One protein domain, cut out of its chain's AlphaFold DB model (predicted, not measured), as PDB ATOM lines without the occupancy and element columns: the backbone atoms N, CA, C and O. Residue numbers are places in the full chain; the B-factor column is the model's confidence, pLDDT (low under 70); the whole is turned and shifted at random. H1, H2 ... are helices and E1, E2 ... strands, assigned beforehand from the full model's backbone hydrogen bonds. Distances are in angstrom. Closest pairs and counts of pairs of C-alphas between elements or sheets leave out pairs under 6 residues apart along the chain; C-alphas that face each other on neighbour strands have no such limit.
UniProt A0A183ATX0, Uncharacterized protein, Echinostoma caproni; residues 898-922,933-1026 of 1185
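What this domain is: This is residues 898 to 922 and 933 to 1026 of the 1185 residues of an uncharacterized protein of Echinostoma caproni (UniProt A0A183ATX0). A twisted sheet of six strands makes the larger part, its long hairpin E3 E4 reaching toward one end of the longest axis, while toward the other end the small hairpin E1 E2 covers helix H2. H2 reaches the large sheet with only its residues 942 to 943, and H3 comes up to E7 with its residues 974 to 978. The printed part has 119 residues with three named helices and eight named strands, in the order E1 E2 H1 H2 E3 E4 H3 E5 E6 E7 E8, and its class is mixed, helices and strands. The large sheet runs E3 E4 E8 E7 E6 E5 and is mixed. The whole is compact, with a radius of gyration of the C-alphas of 14.1 A and spans of 41 by 36 by 31 A.

How they stand to each other: In the large sheet E4, residues 960 to 970, is parallel to E8, residues 1017 to 1024, with N 967 and O 1020 2.8 A apart. E3, residues 947 to 957, an edge strand, bends by 52 degrees at residue 950 and forms an antiparallel hairpin with E4, with N 952 and O 964 2.9 A apart. E5, residues 990 to 992, E6, residues 997 to 1004, E7, residues 1007 to 1014, and E8 form a meander, each strand the antiparallel neighbour of the one before; N 990 and O 999, N 1000 and O 1011, and N 1012 and O 1019 are each 2.9 A apart. H3, residues 974 to 983, is on this sheet at a height of 11.1 A, over E7 and along it at 17 degrees on the local plane, and only just not over E6, on which 2 of its C-alphas fall. Its closest C-alpha pair with E7 is Ala 974 and Asn 1008, 6.2 A. H2, residues 936 to 943, only grazes the sheet. H2 and H3 only just touch, with 3 pairs of C-alphas within 8 A, the closest Leu 941 and Leu 977, 7.9 A, at a shallow tilt of 8 degrees, opposite ways. E1, residues 903 to 907, and E2, residues 913 to 917, are an antiparallel hairpin, with N 904 and O 916 2.8 A apart. The closest C-alphas of E2 and H2 are those of Ala 917 and Gly 936, 4.9 A. H1, residues 919 to 922, is close to H2 but not clearly touching, at 6.7 A between C-alphas 921 and 936. In H2 and H3 every O i to N i+4 pair is within hydrogen-bond range; H1 is too short for one.

Where its parts are: E4 is 31.9 A long, E3 28.3 A, E7 23.0 A, E8 22.7 A and E6 21.1 A; H3 is 14.5 A. E1 begins at C-alpha 903 (45.175, 12.008, -39.049), and E8 ends at C-alpha 1024 (38.305, 15.374, -14.644).

The domain as a whole: The C-alphas farthest apart are those of Gly 919 and Pro 958, 41.3 A. Residues 923 to 932 are cut out, with 12.4 A between C-alphas 922 and 933. No link printed whole is long. Mean pLDDT of the printed part is 78.5; 25 residues are under 70, among them 917 to 922 and 955 to 960.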
ATOM      1  N   MET A 898      51.106   7.414 -33.161       83.88
ATOM      2  CA  MET A 898      49.878   6.756 -32.690       83.88
ATOM      3  C   MET A 898      48.947   6.451 -33.865       83.88
ATOM      4  O   MET A 898      48.614   5.298 -34.091       83.88
ATOM      5  N   PHE A 899      48.626   7.463 -34.670       79.69
ATOM      6  CA  PHE A 899      47.838   7.342 -35.897       79.69
ATOM      7  C   PHE A 899      48.716   7.568 -37.132       79.69
ATOM      8  O   PHE A 899      49.767   8.207 -37.039       79.69
ATOM      9  N   ASP A 900      48.312   7.030 -38.280       67.00
ATOM     10  CA  ASP A 900      49.056   7.177 -39.535       67.00
ATOM     11  C   ASP A 900      48.854   8.572 -40.163       67.00
ATOM     12  O   ASP A 900      48.127   9.413 -39.633       67.00
ATOM     13  N   SER A 901      49.501   8.837 -41.303       60.81
ATOM     14  CA  SER A 901      49.561  10.164 -41.951       60.81
ATOM     15  C   SER A 901      48.205  10.766 -42.346       60.81
ATOM     16  O   SER A 901      48.136  11.943 -42.696       60.81
ATOM     17  N   GLY A 902      47.125   9.983 -42.283       63.53
ATOM     18  CA  GLY A 902      45.765  10.433 -42.553       63.53
ATOM     19  C   GLY A 902      45.120  11.261 -41.433       63.53
ATOM     20  O   GLY A 902      44.100  11.899 -41.702       63.53
ATOM     21  N   VAL A 903      45.691  11.275 -40.221       73.00
ATOM     22  CA  VAL A 903      45.175  12.008 -39.049       73.00
ATOM     23  C   VAL A 903      46.135  13.132 -38.661       73.00
ATOM     24  O   VAL A 903      47.297  12.894 -38.340       73.00
ATOM     25  N   ILE A 904      45.633  14.363 -38.649       75.12
ATOM     26  CA  ILE A 904      46.367  15.564 -38.255       75.12
ATOM     27  C   ILE A 904      45.857  16.009 -36.883       75.12
ATOM     28  O   ILE A 904      44.654  16.157 -36.673       75.12
ATOM     29  N   LEU A 905      46.784  16.225 -35.950       79.06
ATOM     30  CA  LEU A 905      46.493  16.729 -34.612       79.06
ATOM     31  C   LEU A 905      47.048  18.143 -34.478       79.06
ATOM     32  O   LEU A 905      48.258  18.355 -34.576       79.06
ATOM     33  N   GLU A 906      46.161  19.100 -34.237       76.56
ATOM     34  CA  GLU A 906      46.501  20.500 -33.996       76.56
ATOM     35  C   GLU A 906      46.211  20.856 -32.532       76.56
ATOM     36  O   GLU A 906      45.349  20.266 -31.883       76.56
ATOM     37  N   LEU A 907      46.960  21.812 -31.989       73.31
ATOM     38  CA  LEU A 907      46.746  22.352 -30.646       73.31
ATOM     39  C   LEU A 907      46.339  23.811 -30.781       73.31
ATOM     40  O   LEU A 907      47.078  24.576 -31.404       73.31
ATOM     41  N   THR A 908      45.202  24.177 -30.194       73.81
ATOM     42  CA  THR A 908      44.737  25.568 -30.142       73.81
ATOM     43  C   THR A 908      45.607  26.415 -29.212       73.81
ATOM     44  O   THR A 908      46.380  25.883 -28.409       73.81
ATOM     45  N   ASP A 909      45.439  27.738 -29.272       63.00
ATOM     46  CA  ASP A 909      46.082  28.677 -28.341       63.00
ATOM     47  C   ASP A 909      45.718  28.378 -26.870       63.00
ATOM     48  O   ASP A 909      46.542  28.553 -25.973       63.00
ATOM     49  N   ASP A 910      44.528  27.808 -26.631       63.31
ATOM     50  CA  ASP A 910      44.043  27.344 -25.320       63.31
ATOM     51  C   ASP A 910      44.517  25.923 -24.942       63.31
ATOM     52  O   ASP A 910      43.986  25.309 -24.002       63.31
ATOM     53  N   GLN A 911      45.496  25.385 -25.680       69.44
ATOM     54  CA  GLN A 911      46.122  24.069 -25.490       69.44
ATOM     55  C   GLN A 911      45.163  22.874 -25.633       69.44
ATOM     56  O   GLN A 911      45.453  21.784 -25.137       69.44
ATOM     57  N   LEU A 912      44.026  23.049 -26.313       81.44
ATOM     58  CA  LEU A 912      43.088  21.963 -26.604       81.44
ATOM     59  C   LEU A 912      43.485  21.247 -27.893       81.44
ATOM     60  O   LEU A 912      43.886  21.883 -28.869       81.44
ATOM     61  N   VAL A 913      43.355  19.924 -27.899       85.00
ATOM     62  CA  VAL A 913      43.627  19.093 -29.072       85.00
ATOM     63  C   VAL A 913      42.433  19.148 -30.026       85.00
ATOM     64  O   VAL A 913      41.298  18.864 -29.641       85.00
ATOM     65  N   GLN A 914      42.707  19.501 -31.281       85.25
ATOM     66  CA  GLN A 914      41.786  19.402 -32.409       85.25
ATOM     67  C   GLN A 914      42.269  18.319 -33.368       85.25
ATOM     68  O   GLN A 914      43.460  18.224 -33.674       85.25
ATOM     69  N   VAL A 915      41.333  17.515 -33.863       84.12
ATOM     70  CA  VAL A 915      41.617  16.431 -34.803       84.12
ATOM     71  C   VAL A 915      41.074  16.798 -36.176       84.12
ATOM     72  O   VAL A 915      39.923  17.205 -36.316       84.12
ATOM     73  N   ARG A 916      41.904  16.649 -37.207       77.75
ATOM     74  CA  ARG A 916      41.514  16.788 -38.612       77.75
ATOM     75  C   ARG A 916      41.863  15.506 -39.355       77.75
ATOM     76  O   ARG A 916      42.980  15.010 -39.251       77.75
ATOM     77  N   ALA A 917      40.920  14.973 -40.120       67.25
ATOM     78  CA  ALA A 917      41.151  13.821 -40.983       67.25
ATOM     79  C   ALA A 917      41.394  14.294 -42.421       67.25
ATOM     80  O   ALA A 917      40.656  15.136 -42.932       67.25
ATOM     81  N   SER A 918      42.420  13.765 -43.089       61.47
ATOM     82  CA  SER A 918      42.592  13.977 -44.530       61.47
ATOM     83  C   SER A 918      41.571  13.134 -45.305       61.47
ATOM     84  O   SER A 918      41.300  11.998 -44.924       61.47
ATOM     85  N   GLY A 919      41.043  13.638 -46.427       50.72
ATOM     86  CA  GLY A 919      40.035  12.926 -47.233       50.72
ATOM     87  C   GLY A 919      40.467  11.548 -47.774       50.72
ATOM     88  O   GLY A 919      39.621  10.780 -48.219       50.72
ATOM     89  N   ARG A 920      41.764  11.193 -47.701       46.41
ATOM     90  CA  ARG A 920      42.271   9.835 -47.984       46.41
ATOM     91  C   ARG A 920      41.909   8.813 -46.901       46.41
ATOM     92  O   ARG A 920      41.770   7.644 -47.232       46.41
ATOM     93  N   ALA A 921      41.712   9.239 -45.651       47.59
ATOM     94  CA  ALA A 921      41.262   8.377 -44.548       47.59
ATOM     95  C   ALA A 921      39.779   7.957 -44.675       47.59
ATOM     96  O   ALA A 921      39.275   7.193 -43.853       47.59
ATOM     97  N   ASP A 922      39.082   8.456 -45.702       42.88
ATOM     98  CA  ASP A 922      37.683   8.155 -46.007       42.88
ATOM     99  C   ASP A 922      37.477   7.362 -47.311       42.88
ATOM    100  O   ASP A 922      36.328   7.084 -47.667       42.88
ATOM    101  N   PHE A 933      40.681   2.018 -36.282       74.12
ATOM    102  CA  PHE A 933      42.029   2.434 -35.864       74.12
ATOM    103  C   PHE A 933      42.808   3.230 -36.919       74.12
ATOM    104  O   PHE A 933      43.802   3.863 -36.581       74.12
ATOM    105  N   GLU A 934      42.353   3.224 -38.172       64.56
ATOM    106  CA  GLU A 934      42.925   4.018 -39.273       64.56
ATOM    107  C   GLU A 934      42.002   5.181 -39.680       64.56
ATOM    108  O   GLU A 934      42.353   6.009 -40.519       64.56
ATOM    109  N   SER A 935      40.829   5.289 -39.047       66.94
ATOM    110  CA  SER A 935      39.889   6.384 -39.270       66.94
ATOM    111  C   SER A 935      40.200   7.581 -38.367       66.94
ATOM    112  O   SER A 935      40.422   7.435 -37.163       66.94
ATOM    113  N   GLY A 936      40.104   8.800 -38.908       71.69
ATOM    114  CA  GLY A 936      40.183  10.020 -38.094       71.69
ATOM    115  C   GLY A 936      39.063  10.146 -37.051       71.69
ATOM    116  O   GLY A 936      39.198  10.923 -36.112       71.69
ATOM    117  N   LYS A 937      37.995   9.341 -37.163       78.31
ATOM    118  CA  LYS A 937      36.868   9.316 -36.218       78.31
ATOM    119  C   LYS A 937      37.258   8.798 -34.836       78.31
ATOM    120  O   LYS A 937      36.801   9.355 -33.845       78.31
ATOM    121  N   LEU A 938      38.100   7.761 -34.749       85.56
ATOM    122  CA  LEU A 938      38.572   7.265 -33.450       85.56
ATOM    123  C   LEU A 938      39.461   8.306 -32.764       85.56
ATOM    124  O   LEU A 938      39.321   8.548 -31.567       85.56
ATOM    125  N   ALA A 939      40.357   8.934 -33.529       85.19
ATOM    126  CA  ALA A 939      41.209  10.001 -33.024       85.19
ATOM    127  C   ALA A 939      40.380  11.189 -32.514       85.19
ATOM    128  O   ALA A 939      40.619  11.654 -31.401       85.19
ATOM    129  N   ASP A 940      39.382  11.637 -33.284       85.19
ATOM    130  CA  ASP A 940      38.470  12.719 -32.898       85.19
ATOM    131  C   ASP A 940      37.676  12.361 -31.634       85.19
ATOM    132  O   ASP A 940      37.693  13.113 -30.662       85.19
ATOM    133  N   LEU A 941      37.095  11.159 -31.568       86.94
ATOM    134  CA  LEU A 941      36.340  10.719 -30.394       86.94
ATOM    135  C   LEU A 941      37.197  10.710 -29.116       86.94
ATOM    136  O   LEU A 941      36.743  11.161 -28.061       86.94
ATOM    137  N   LEU A 942      38.435  10.210 -29.206       87.19
ATOM    138  CA  LEU A 942      39.335  10.070 -28.061       87.19
ATOM    139  C   LEU A 942      39.976  11.396 -27.626       87.19
ATOM    140  O   LEU A 942      40.136  11.616 -26.425       87.19
ATOM    141  N   LEU A 943      40.365  12.257 -28.573       88.19
ATOM    142  CA  LEU A 943      41.229  13.408 -28.294       88.19
ATOM    143  C   LEU A 943      40.572  14.775 -28.455       88.19
ATOM    144  O   LEU A 943      41.086  15.739 -27.885       88.19
ATOM    145  N   SER A 944      39.486  14.901 -29.213       86.12
ATOM    146  CA  SER A 944      38.889  16.208 -29.486       86.12
ATOM    147  C   SER A 944      38.417  16.868 -28.189       86.12
ATOM    148  O   SER A 944      37.687  16.273 -27.390       86.12
ATOM    149  N   GLY A 945      38.909  18.082 -27.930       81.50
ATOM    150  CA  GLY A 945      38.633  18.822 -26.695       81.50
ATOM    151  C   GLY A 945      39.397  18.334 -25.454       81.50
ATOM    152  O   GLY A 945      39.116  18.799 -24.348       81.50
ATOM    153  N   THR A 946      40.362  17.422 -25.601       88.44
ATOM    154  CA  THR A 946      41.288  17.050 -24.517       88.44
ATOM    155  C   THR A 946      42.462  18.024 -24.420       88.44
ATOM    156  O   THR A 946      42.767  18.740 -25.375       88.44
ATOM    157  N   ARG A 947      43.149  18.048 -23.274       86.44
ATOM    158  CA  ARG A 947      44.453  18.716 -23.109       86.44
ATOM    159  C   ARG A 947      45.546  17.697 -22.845       86.44
ATOM    160  O   ARG A 947      45.330  16.774 -22.062       86.44
ATOM    161  N   LEU A 948      46.714  17.893 -23.456       84.31
ATOM    162  CA  LEU A 948      47.937  17.177 -23.089       84.31
ATOM    163  C   LEU A 948      48.434  17.728 -21.748       84.31
ATOM    164  O   LEU A 948      48.772  18.903 -21.652       84.31
ATOM    165  N   MET A 949      48.458  16.879 -20.727       82.38
ATOM    166  CA  MET A 949      48.771  17.281 -19.356       82.38
ATOM    167  C   MET A 949      50.208  16.958 -18.959       82.38
ATOM    168  O   MET A 949      50.821  17.712 -18.216       82.38
ATOM    169  N   ASP A 950      50.736  15.820 -19.406       84.88
ATOM    170  CA  ASP A 950      52.055  15.331 -18.999       84.88
ATOM    171  C   ASP A 950      52.565  14.262 -19.971       84.88
ATOM    172  O   ASP A 950      51.789  13.656 -20.715       84.88
ATOM    173  N   TRP A 951      53.866  13.995 -19.941       88.12
ATOM    174  CA  TRP A 951      54.462  12.846 -20.604       88.12
ATOM    175  C   TRP A 951      55.684  12.330 -19.852       88.12
ATOM    176  O   TRP A 951      56.474  13.076 -19.277       88.12
ATOM    177  N   TRP A 952      55.885  11.021 -19.909       86.25
ATOM    178  CA  TRP A 952      56.996  10.365 -19.235       86.25
ATOM    179  C   TRP A 952      57.386   9.072 -19.935       86.25
ATOM    180  O   TRP A 952      56.690   8.578 -20.823       86.25
ATOM    181  N   THR A 953      58.525   8.515 -19.536       82.00
ATOM    182  CA  THR A 953      58.975   7.218 -20.037       82.00
ATOM    183  C   THR A 953      58.847   6.177 -18.929       82.00
ATOM    184  O   THR A 953      59.556   6.249 -17.928       82.00
ATOM    185  N   VAL A 954      57.945   5.208 -19.101       73.50
ATOM    186  CA  VAL A 954      57.741   4.098 -18.154       73.50
ATOM    187  C   VAL A 954      58.656   2.935 -18.503       73.50
ATOM    188  O   VAL A 954      58.797   2.572 -19.668       73.50
ATOM    189  N   THR A 955      59.245   2.316 -17.486       61.00
ATOM    190  CA  THR A 955      59.892   1.005 -17.582       61.00
ATOM    191  C   THR A 955      58.869  -0.081 -17.252       61.00
ATOM    192  O   THR A 955      58.673  -0.397 -16.082       61.00
ATOM    193  N   ASP A 956      58.205  -0.639 -18.264       44.47
ATOM    194  CA  ASP A 956      57.271  -1.756 -18.049       44.47
ATOM    195  C   ASP A 956      58.023  -3.082 -17.852       44.47
ATOM    196  O   ASP A 956      57.568  -3.974 -17.144       44.47
ATOM    197  N   THR A 957      59.202  -3.210 -18.470       45.97
ATOM    198  CA  THR A 957      60.127  -4.349 -18.334       45.97
ATOM    199  C   THR A 957      61.569  -3.864 -18.541       45.97
ATOM    200  O   THR A 957      61.754  -2.789 -19.119       45.97
ATOM    201  N   PRO A 958      62.603  -4.638 -18.146       42.31
ATOM    202  CA  PRO A 958      64.002  -4.260 -18.364       42.31
ATOM    203  C   PRO A 958      64.296  -3.880 -19.821       42.31
ATOM    204  O   PRO A 958      65.042  -2.948 -20.062       42.31
ATOM    205  N   ASN A 959      63.632  -4.526 -20.786       42.03
ATOM    206  CA  ASN A 959      63.937  -4.385 -22.212       42.03
ATOM    207  C   ASN A 959      62.957  -3.484 -22.991       42.03
ATOM    208  O   ASN A 959      63.163  -3.268 -24.185       42.03
ATOM    209  N   SER A 960      61.886  -2.975 -22.367       55.12
ATOM    210  CA  SER A 960      60.870  -2.158 -23.045       55.12
ATOM    211  C   SER A 960      60.496  -0.930 -22.223       55.12
ATOM    212  O   SER A 960      59.961  -1.032 -21.117       55.12
ATOM    213  N   ARG A 961      60.769   0.245 -22.799       73.75
ATOM    214  CA  ARG A 961      60.346   1.544 -22.273       73.75
ATOM    215  C   ARG A 961      59.153   2.062 -23.071       73.75
ATOM    216  O   ARG A 961      59.293   2.313 -24.272       73.75
ATOM    217  N   LEU A 962      58.008   2.265 -22.429       85.69
ATOM    218  CA  LEU A 962      56.874   2.943 -23.054       85.69
ATOM    219  C   LEU A 962      57.039   4.453 -22.932       85.69
ATOM    220  O   LEU A 962      57.374   4.966 -21.869       85.69
ATOM    221  N   PHE A 963      56.790   5.163 -24.025       89.62
ATOM    222  CA  PHE A 963      56.597   6.602 -24.003       89.62
ATOM    223  C   PHE A 963      55.117   6.889 -23.759       89.62
ATOM    224  O   PHE A 963      54.276   6.557 -24.595       89.62
ATOM    225  N   VAL A 964      54.802   7.454 -22.597       90.38
ATOM    226  CA  VAL A 964      53.431   7.697 -22.154       90.38
ATOM    227  C   VAL A 964      53.107   9.179 -22.267       90.38
ATOM    228  O   VAL A 964      53.871  10.008 -21.783       90.38
ATOM    229  N   GLN A 965      51.963   9.509 -22.865       90.50
ATOM    230  CA  GLN A 965      51.380  10.851 -22.834       90.50
ATOM    231  C   GLN A 965      50.029  10.801 -22.122       90.50
ATOM    232  O   GLN A 965      49.188   9.956 -22.433       90.50
ATOM    233  N   SER A 966      49.827  11.691 -21.155       89.75
ATOM    234  CA  SER A 966      48.577  11.813 -20.416       89.75
ATOM    235  C   SER A 966      47.751  12.969 -20.951       89.75
ATOM    236  O   SER A 966      48.232  14.094 -21.077       89.75
ATOM    237  N   PHE A 967      46.491  12.676 -21.223       90.12
ATOM    238  CA  PHE A 967      45.481  13.612 -21.667       90.12
ATOM    239  C   PHE A 967      44.385  13.709 -20.613       90.12
ATOM    240  O   PHE A 967      44.050  12.716 -19.966       90.12
ATOM    241  N   SER A 968      43.801  14.892 -20.456       88.50
ATOM    242  CA  SER A 968      42.610  15.085 -19.627       88.50
ATOM    243  C   SER A 968      41.460  15.676 -20.429       88.50
ATOM    244  O   SER A 968      41.661  16.550 -21.275       88.50
ATOM    245  N   ARG A 969      40.250  15.191 -20.144       89.06
ATOM    246  CA  ARG A 969      38.982  15.645 -20.719       89.06
ATOM    247  C   ARG A 969      38.052  16.127 -19.610       89.06
ATOM    248  O   ARG A 969      37.927  15.459 -18.586       89.06
ATOM    249  N   LEU A 970      37.377  17.251 -19.836       86.56
ATOM    250  CA  LEU A 970      36.288  17.703 -18.967       86.56
ATOM    251  C   LEU A 970      34.960  17.058 -19.388       86.56
ATOM    252  O   LEU A 970      34.679  16.972 -20.584       86.56
ATOM    253  N   GLY A 971      34.130  16.651 -18.424       76.31
ATOM    254  CA  GLY A 971      32.759  16.181 -18.677       76.31
ATOM    255  C   GLY A 971      32.409  14.830 -18.046       76.31
ATOM    256  O   GLY A 971      33.115  14.342 -17.164       76.31
ATOM    257  N   PHE A 972      31.280  14.249 -18.477       61.81
ATOM    258  CA  PHE A 972      30.738  12.992 -17.946       61.81
ATOM    259  C   PHE A 972      31.695  11.814 -18.206       61.81
ATOM    260  O   PHE A 972      32.361  11.765 -19.237       61.81
ATOM    261  N   GLY A 973      31.818  10.924 -17.215       67.88
ATOM    262  CA  GLY A 973      32.916   9.959 -17.089       67.88
ATOM    263  C   GLY A 973      33.013   8.899 -18.193       67.88
ATOM    264  O   GLY A 973      32.226   8.860 -19.131       67.88
ATOM    265  N   ALA A 974      33.979   7.987 -18.043       74.38
ATOM    266  CA  ALA A 974      34.352   6.999 -19.062       74.38
ATOM    267  C   ALA A 974      33.196   6.159 -19.647       74.38
ATOM    268  O   ALA A 974      33.350   5.628 -20.741       74.38
ATOM    269  N   SER A 975      32.053   6.045 -18.962       78.69
ATOM    270  CA  SER A 975      30.877   5.314 -19.447       78.69
ATOM    271  C   SER A 975      30.330   5.863 -20.767       78.69
ATOM    272  O   SER A 975      30.086   5.073 -21.669       78.69
ATOM    273  N   SER A 976      30.221   7.188 -20.934       80.50
ATOM    274  CA  SER A 976      29.683   7.753 -22.184       80.50
ATOM    275  C   SER A 976      30.633   7.539 -23.363       80.50
ATOM    276  O   SER A 976      30.197   7.223 -24.463       80.50
ATOM    277  N   LEU A 977      31.947   7.645 -23.127       83.75
ATOM    278  CA  LEU A 977      32.948   7.353 -24.153       83.75
ATOM    279  C   LEU A 977      32.929   5.870 -24.545       83.75
ATOM    280  O   LEU A 977      33.126   5.541 -25.710       83.75
ATOM    281  N   VAL A 978      32.713   4.967 -23.584       83.69
ATOM    282  CA  VAL A 978      32.585   3.530 -23.866       83.69
ATOM    283  C   VAL A 978      31.353   3.263 -24.728       83.69
ATOM    284  O   VAL A 978      31.472   2.512 -25.693       83.69
ATOM    285  N   ASP A 979      30.219   3.915 -24.460       84.75
ATOM    286  CA  ASP A 979      29.021   3.803 -25.300       84.75
ATOM    287  C   ASP A 979      29.314   4.264 -26.743       84.75
ATOM    288  O   ASP A 979      29.069   3.515 -27.692       84.75
ATOM    289  N   ASP A 980      29.966   5.415 -26.923       84.44
ATOM    290  CA  ASP A 980      30.369   5.917 -28.247       84.44
ATOM    291  C   ASP A 980      31.366   4.982 -28.965       84.44
ATOM    292  O   ASP A 980      31.279   4.762 -30.177       84.44
ATOM    293  N   LEU A 981      32.300   4.371 -28.229       86.19
ATOM    294  CA  LEU A 981      33.228   3.375 -28.775       86.19
ATOM    295  C   LEU A 981      32.498   2.101 -29.213       86.19
ATOM    296  O   LEU A 981      32.837   1.533 -30.256       86.19
ATOM    297  N   THR A 982      31.465   1.673 -28.480       85.38
ATOM    298  CA  THR A 982      30.643   0.530 -28.898       85.38
ATOM    299  C   THR A 982      29.837   0.828 -30.162       85.38
ATOM    300  O   THR A 982      29.705  -0.067 -30.999       85.38
ATOM    301  N   LEU A 983      29.393   2.077 -30.367       83.50
ATOM    302  CA  LEU A 983      28.766   2.526 -31.619       83.50
ATOM    303  C   LEU A 983      29.747   2.515 -32.805       83.50
ATOM    304  O   LEU A 983      29.341   2.245 -33.933       83.50
ATOM    305  N   LEU A 984      31.044   2.731 -32.555       80.00
ATOM    306  CA  LEU A 984      32.121   2.546 -33.539       80.00
ATOM    307  C   LEU A 984      32.531   1.072 -33.741       80.00
ATOM    308  O   LEU A 984      33.473   0.794 -34.483       80.00
ATOM    309  N   GLY A 985      31.845   0.122 -33.097       81.50
ATOM    310  CA  GLY A 985      32.126  -1.310 -33.203       81.50
ATOM    311  C   GLY A 985      33.284  -1.804 -32.327       81.50
ATOM    312  O   GLY A 985      33.727  -2.940 -32.486       81.50
ATOM    313  N   LEU A 986      33.776  -0.988 -31.388       84.62
ATOM    314  CA  LEU A 986      34.877  -1.332 -30.487       84.62
ATOM    315  C   LEU A 986      34.347  -1.729 -29.103       84.62
ATOM    316  O   LEU A 986      33.828  -0.903 -28.358       84.62
ATOM    317  N   ARG A 987      34.517  -3.001 -28.723       84.69
ATOM    318  CA  ARG A 987      34.228  -3.495 -27.363       84.69
ATOM    319  C   ARG A 987      35.531  -3.639 -26.579       84.69
ATOM    320  O   ARG A 987      36.399  -4.401 -26.992       84.69
ATOM    321  N   LEU A 988      35.677  -2.906 -25.475       85.62
ATOM    322  CA  LEU A 988      36.910  -2.887 -24.676       85.62
ATOM    323  C   LEU A 988      37.001  -4.089 -23.713       85.62
ATOM    324  O   LEU A 988      35.979  -4.469 -23.140       85.62
ATOM    325  N   PRO A 989      38.206  -4.645 -23.462       88.69
ATOM    326  CA  PRO A 989      39.484  -4.315 -24.099       88.69
ATOM    327  C   PRO A 989      39.576  -4.874 -25.527       88.69
ATOM    328  O   PRO A 989      39.114  -5.980 -25.799       88.69
ATOM    329  N   VAL A 990      40.222  -4.135 -26.432       88.94
ATOM    330  CA  VAL A 990      40.400  -4.547 -27.830       88.94
ATOM    331  C   VAL A 990      41.868  -4.470 -28.239       88.94
ATOM    332  O   VAL A 990      42.520  -3.438 -28.093       88.94
ATOM    333  N   TYR A 991      42.383  -5.569 -28.789       86.44
ATOM    334  CA  TYR A 991      43.705  -5.625 -29.411       86.44
ATOM    335  C   TYR A 991      43.564  -5.857 -30.912       86.44
ATOM    336  O   TYR A 991      43.213  -6.951 -31.363       86.44
ATOM    337  N   HIS A 992      43.847  -4.822 -31.694       84.25
ATOM    338  CA  HIS A 992      43.776  -4.870 -33.143       84.25
ATOM    339  C   HIS A 992      45.121  -5.313 -33.723       84.25
ATOM    340  O   HIS A 992      46.027  -4.508 -33.946       84.25
ATOM    341  N   ARG A 993      45.248  -6.624 -33.971       76.00
ATOM    342  CA  ARG A 993      46.470  -7.251 -34.505       76.00
ATOM    343  C   ARG A 993      47.011  -6.587 -35.779       76.00
ATOM    344  O   ARG A 993      48.230  -6.451 -35.842       76.00
ATOM    345  N   PRO A 994      46.182  -6.166 -36.761       72.69
ATOM    346  CA  PRO A 994      46.711  -5.551 -37.968       72.69
ATOM    347  C   PRO A 994      47.445  -4.234 -37.685       72.69
ATOM    348  O   PRO A 994      48.593  -4.047 -38.054       72.69
ATOM    349  N   THR A 995      46.854  -3.311 -36.945       72.44
ATOM    350  CA  THR A 995      47.511  -2.011 -36.717       72.44
ATOM    351  C   THR A 995      48.409  -2.001 -35.476       72.44
ATOM    352  O   THR A 995      49.066  -1.000 -35.196       72.44
ATOM    353  N   GLY A 996      48.422  -3.090 -34.700       78.56
ATOM    354  CA  GLY A 996      49.162  -3.213 -33.443       78.56
ATOM    355  C   GLY A 996      48.626  -2.326 -32.315       78.56
ATOM    356  O   GLY A 996      49.356  -2.067 -31.356       78.56
ATOM    357  N   HIS A 997      47.388  -1.835 -32.433       87.31
ATOM    358  CA  HIS A 997      46.760  -0.994 -31.414       87.31
ATOM    359  C   HIS A 997      46.134  -1.848 -30.313       87.31
ATOM    360  O   HIS A 997      45.489  -2.862 -30.577       87.31
ATOM    361  N   ASN A 998      46.282  -1.404 -29.074       89.88
ATOM    362  CA  ASN A 998      45.643  -1.964 -27.896       89.88
ATOM    363  C   ASN A 998      44.875  -0.851 -27.182       89.88
ATOM    364  O   ASN A 998      45.493   0.113 -26.731       89.88
ATOM    365  N   LEU A 999      43.554  -0.970 -27.095       92.19
ATOM    366  CA  LEU A 999      42.688  -0.006 -26.427       92.19
ATOM    367  C   LEU A 999      42.018  -0.682 -25.227       92.19
ATOM    368  O   LEU A 999      41.284  -1.662 -25.381       92.19
ATOM    369  N   THR A1000      42.282  -0.171 -24.028       91.94
ATOM    370  CA  THR A1000      41.825  -0.765 -22.765       91.94
ATOM    371  C   THR A1000      41.240   0.283 -21.824       91.94
ATOM    372  O   THR A1000      41.604   1.456 -21.872       91.94
ATOM    373  N   LEU A1001      40.321  -0.149 -20.956       90.44
ATOM    374  CA  LEU A1001      39.803   0.646 -19.844       90.44
ATOM    375  C   LEU A1001      40.473   0.158 -18.557       90.44
ATOM    376  O   LEU A1001      40.403  -1.033 -18.251       90.44
ATOM    377  N   VAL A1002      41.125   1.054 -17.822       86.88
ATOM    378  CA  VAL A1002      41.880   0.722 -16.608       86.88
ATOM    379  C   VAL A1002      41.313   1.492 -15.412       86.88
ATOM    380  O   VAL A1002      41.262   2.721 -15.458       86.88
ATOM    381  N   PRO A1003      40.891   0.806 -14.334       80.44
ATOM    382  CA  PRO A1003      40.471   1.470 -13.106       80.44
ATOM    383  C   PRO A1003      41.697   1.940 -12.309       80.44
ATOM    384  O   PRO A1003      42.557   1.140 -11.938       80.44
ATOM    385  N   THR A1004      41.773   3.235 -12.010       71.94
ATOM    386  CA  THR A1004      42.872   3.870 -11.268       71.94
ATOM    387  C   THR A1004      42.325   4.622 -10.057       71.94
ATOM    388  O   THR A1004      41.810   5.728 -10.174       71.94
ATOM    389  N   GLY A1005      42.419   4.012  -8.868       56.53
ATOM    390  CA  GLY A1005      42.308   4.691  -7.564       56.53
ATOM    391  C   GLY A1005      41.181   5.724  -7.391       56.53
ATOM    392  O   GLY A1005      41.420   6.752  -6.770       56.53
ATOM    393  N   GLY A1006      39.984   5.472  -7.940       64.06
ATOM    394  CA  GLY A1006      38.809   6.353  -7.833       64.06
ATOM    395  C   GLY A1006      38.248   6.879  -9.163       64.06
ATOM    396  O   GLY A1006      37.160   7.444  -9.167       64.06
ATOM    397  N   HIS A1007      38.937   6.669 -10.287       69.69
ATOM    398  CA  HIS A1007      38.483   7.043 -11.635       69.69
ATOM    399  C   HIS A1007      38.854   5.963 -12.671       69.69
ATOM    400  O   HIS A1007      39.634   5.057 -12.386       69.69
ATOM    401  N   ASN A1008      38.270   6.041 -13.869       80.56
ATOM    402  CA  ASN A1008      38.593   5.160 -14.993       80.56
ATOM    403  C   ASN A1008      39.437   5.919 -16.024       80.56
ATOM    404  O   ASN A1008      39.081   7.033 -16.413       80.56
ATOM    405  N   GLU A1009      40.510   5.297 -16.503       88.06
ATOM    406  CA  GLU A1009      41.340   5.800 -17.598       88.06
ATOM    407  C   GLU A1009      41.178   4.940 -18.849       88.06
ATOM    408  O   GLU A1009      41.072   3.714 -18.772       88.06
ATOM    409  N   VAL A1010      41.213   5.577 -20.019       90.94
ATOM    410  CA  VAL A1010      41.285   4.877 -21.306       90.94
ATOM    411  C   VAL A1010      42.721   4.903 -21.802       90.94
ATOM    412  O   VAL A1010      43.314   5.973 -21.947       90.94
ATOM    413  N   TRP A1011      43.298   3.729 -22.040       92.00
ATOM    414  CA  TRP A1011      44.669   3.580 -22.517       92.00
ATOM    415  C   TRP A1011      44.664   3.121 -23.970       92.00
ATOM    416  O   TRP A1011      44.153   2.048 -24.276       92.00
ATOM    417  N   LEU A1012      45.276   3.907 -24.855       92.31
ATOM    418  CA  LEU A1012      45.548   3.536 -26.241       92.31
ATOM    419  C   LEU A1012      47.050   3.307 -26.402       92.31
ATOM    420  O   LEU A1012      47.839   4.232 -26.247       92.31
ATOM    421  N   THR A1013      47.456   2.081 -26.704       89.06
ATOM    422  CA  THR A1013      48.864   1.706 -26.874       89.06
ATOM    423  C   THR A1013      49.106   1.231 -28.298       89.06
ATOM    424  O   THR A1013      48.376   0.377 -28.791       89.06
ATOM    425  N   ARG A1014      50.161   1.726 -28.944       86.00
ATOM    426  CA  ARG A1014      50.684   1.202 -30.211       86.00
ATOM    427  C   ARG A1014      52.190   1.078 -30.051       86.00
ATOM    428  O   ARG A1014      52.859   2.076 -29.798       86.00
ATOM    429  N   GLY A1015      52.733  -0.137 -30.175       82.19
ATOM    430  CA  GLY A1015      54.150  -0.463 -29.920       82.19
ATOM    431  C   GLY A1015      54.715   0.217 -28.664       82.19
ATOM    432  O   GLY A1015      54.255  -0.080 -27.569       82.19
ATOM    433  N   ALA A1016      55.700   1.115 -28.804       83.44
ATOM    434  CA  ALA A1016      56.323   1.796 -27.664       83.44
ATOM    435  C   ALA A1016      55.660   3.125 -27.236       83.44
ATOM    436  O   ALA A1016      56.230   3.828 -26.402       83.44
ATOM    437  N   LEU A1017      54.501   3.488 -27.791       87.31
ATOM    438  CA  LEU A1017      53.759   4.709 -27.467       87.31
ATOM    439  C   LEU A1017      52.438   4.354 -26.771       87.31
ATOM    440  O   LEU A1017      51.708   3.481 -27.240       87.31
ATOM    441  N   GLN A1018      52.107   5.050 -25.685       91.06
ATOM    442  CA  GLN A1018      50.847   4.890 -24.960       91.06
ATOM    443  C   GLN A1018      50.231   6.249 -24.635       91.06
ATOM    444  O   GLN A1018      50.882   7.124 -24.073       91.06
ATOM    445  N   TRP A1019      48.954   6.419 -24.945       92.38
ATOM    446  CA  TRP A1019      48.162   7.574 -24.548       92.38
ATOM    447  C   TRP A1019      47.189   7.173 -23.454       92.38
ATOM    448  O   TRP A1019      46.471   6.185 -23.598       92.38
ATOM    449  N   ARG A1020      47.182   7.927 -22.355       91.50
ATOM    450  CA  ARG A1020      46.278   7.730 -21.219       91.50
ATOM    451  C   ARG A1020      45.319   8.898 -21.152       91.50
ATOM    452  O   ARG A1020      45.759  10.027 -20.976       91.50
ATOM    453  N   ILE A1021      44.032   8.632 -21.293       91.56
ATOM    454  CA  ILE A1021      42.992   9.656 -21.304       91.56
ATOM    455  C   ILE A1021      42.224   9.553 -19.991       91.56
ATOM    456  O   ILE A1021      41.610   8.522 -19.700       91.56
ATOM    457  N   ARG A1022      42.285  10.623 -19.198       88.19
ATOM    458  CA  ARG A1022      41.624  10.762 -17.900       88.19
ATOM    459  C   ARG A1022      40.456  11.741 -17.998       88.19
ATOM    460  O   ARG A1022      40.494  12.702 -18.765       88.19
ATOM    461  N   PHE A1023      39.429  11.511 -17.190       87.44
ATOM    462  CA  PHE A1023      38.271  12.394 -17.061       87.44
ATOM    463  C   PHE A1023      38.372  13.170 -15.749       87.44
ATOM    464  O   PHE A1023      38.621  12.562 -14.709       87.44
ATOM    465  N   ALA A1024      38.198  14.488 -15.802       85.38
ATOM    466  CA  ALA A1024      38.305  15.374 -14.644       85.38
ATOM    467  C   ALA A1024      37.110  16.331 -14.561       85.38
ATOM    468  O   ALA A1024      36.510  16.680 -15.582       85.38
ATOM    469  N   SER A1025      36.782  16.784 -13.348       85.38
ATOM    470  CA  SER A1025      35.689  17.743 -13.137       85.38
ATOM    471  C   SER A1025      36.121  19.188 -13.406       85.38
ATOM    472  O   SER A1025      35.312  20.022 -13.809       85.38
ATOM    473  N   SER A1026      37.415  19.485 -13.238       86.31
ATOM    474  CA  SER A1026      38.016  20.789 -13.521       86.31
ATOM    475  C   SER A1026      39.472  20.655 -13.977       86.31
ATOM    476  O   SER A1026      40.144  19.663 -13.693       86.31
TER     477      SER A1026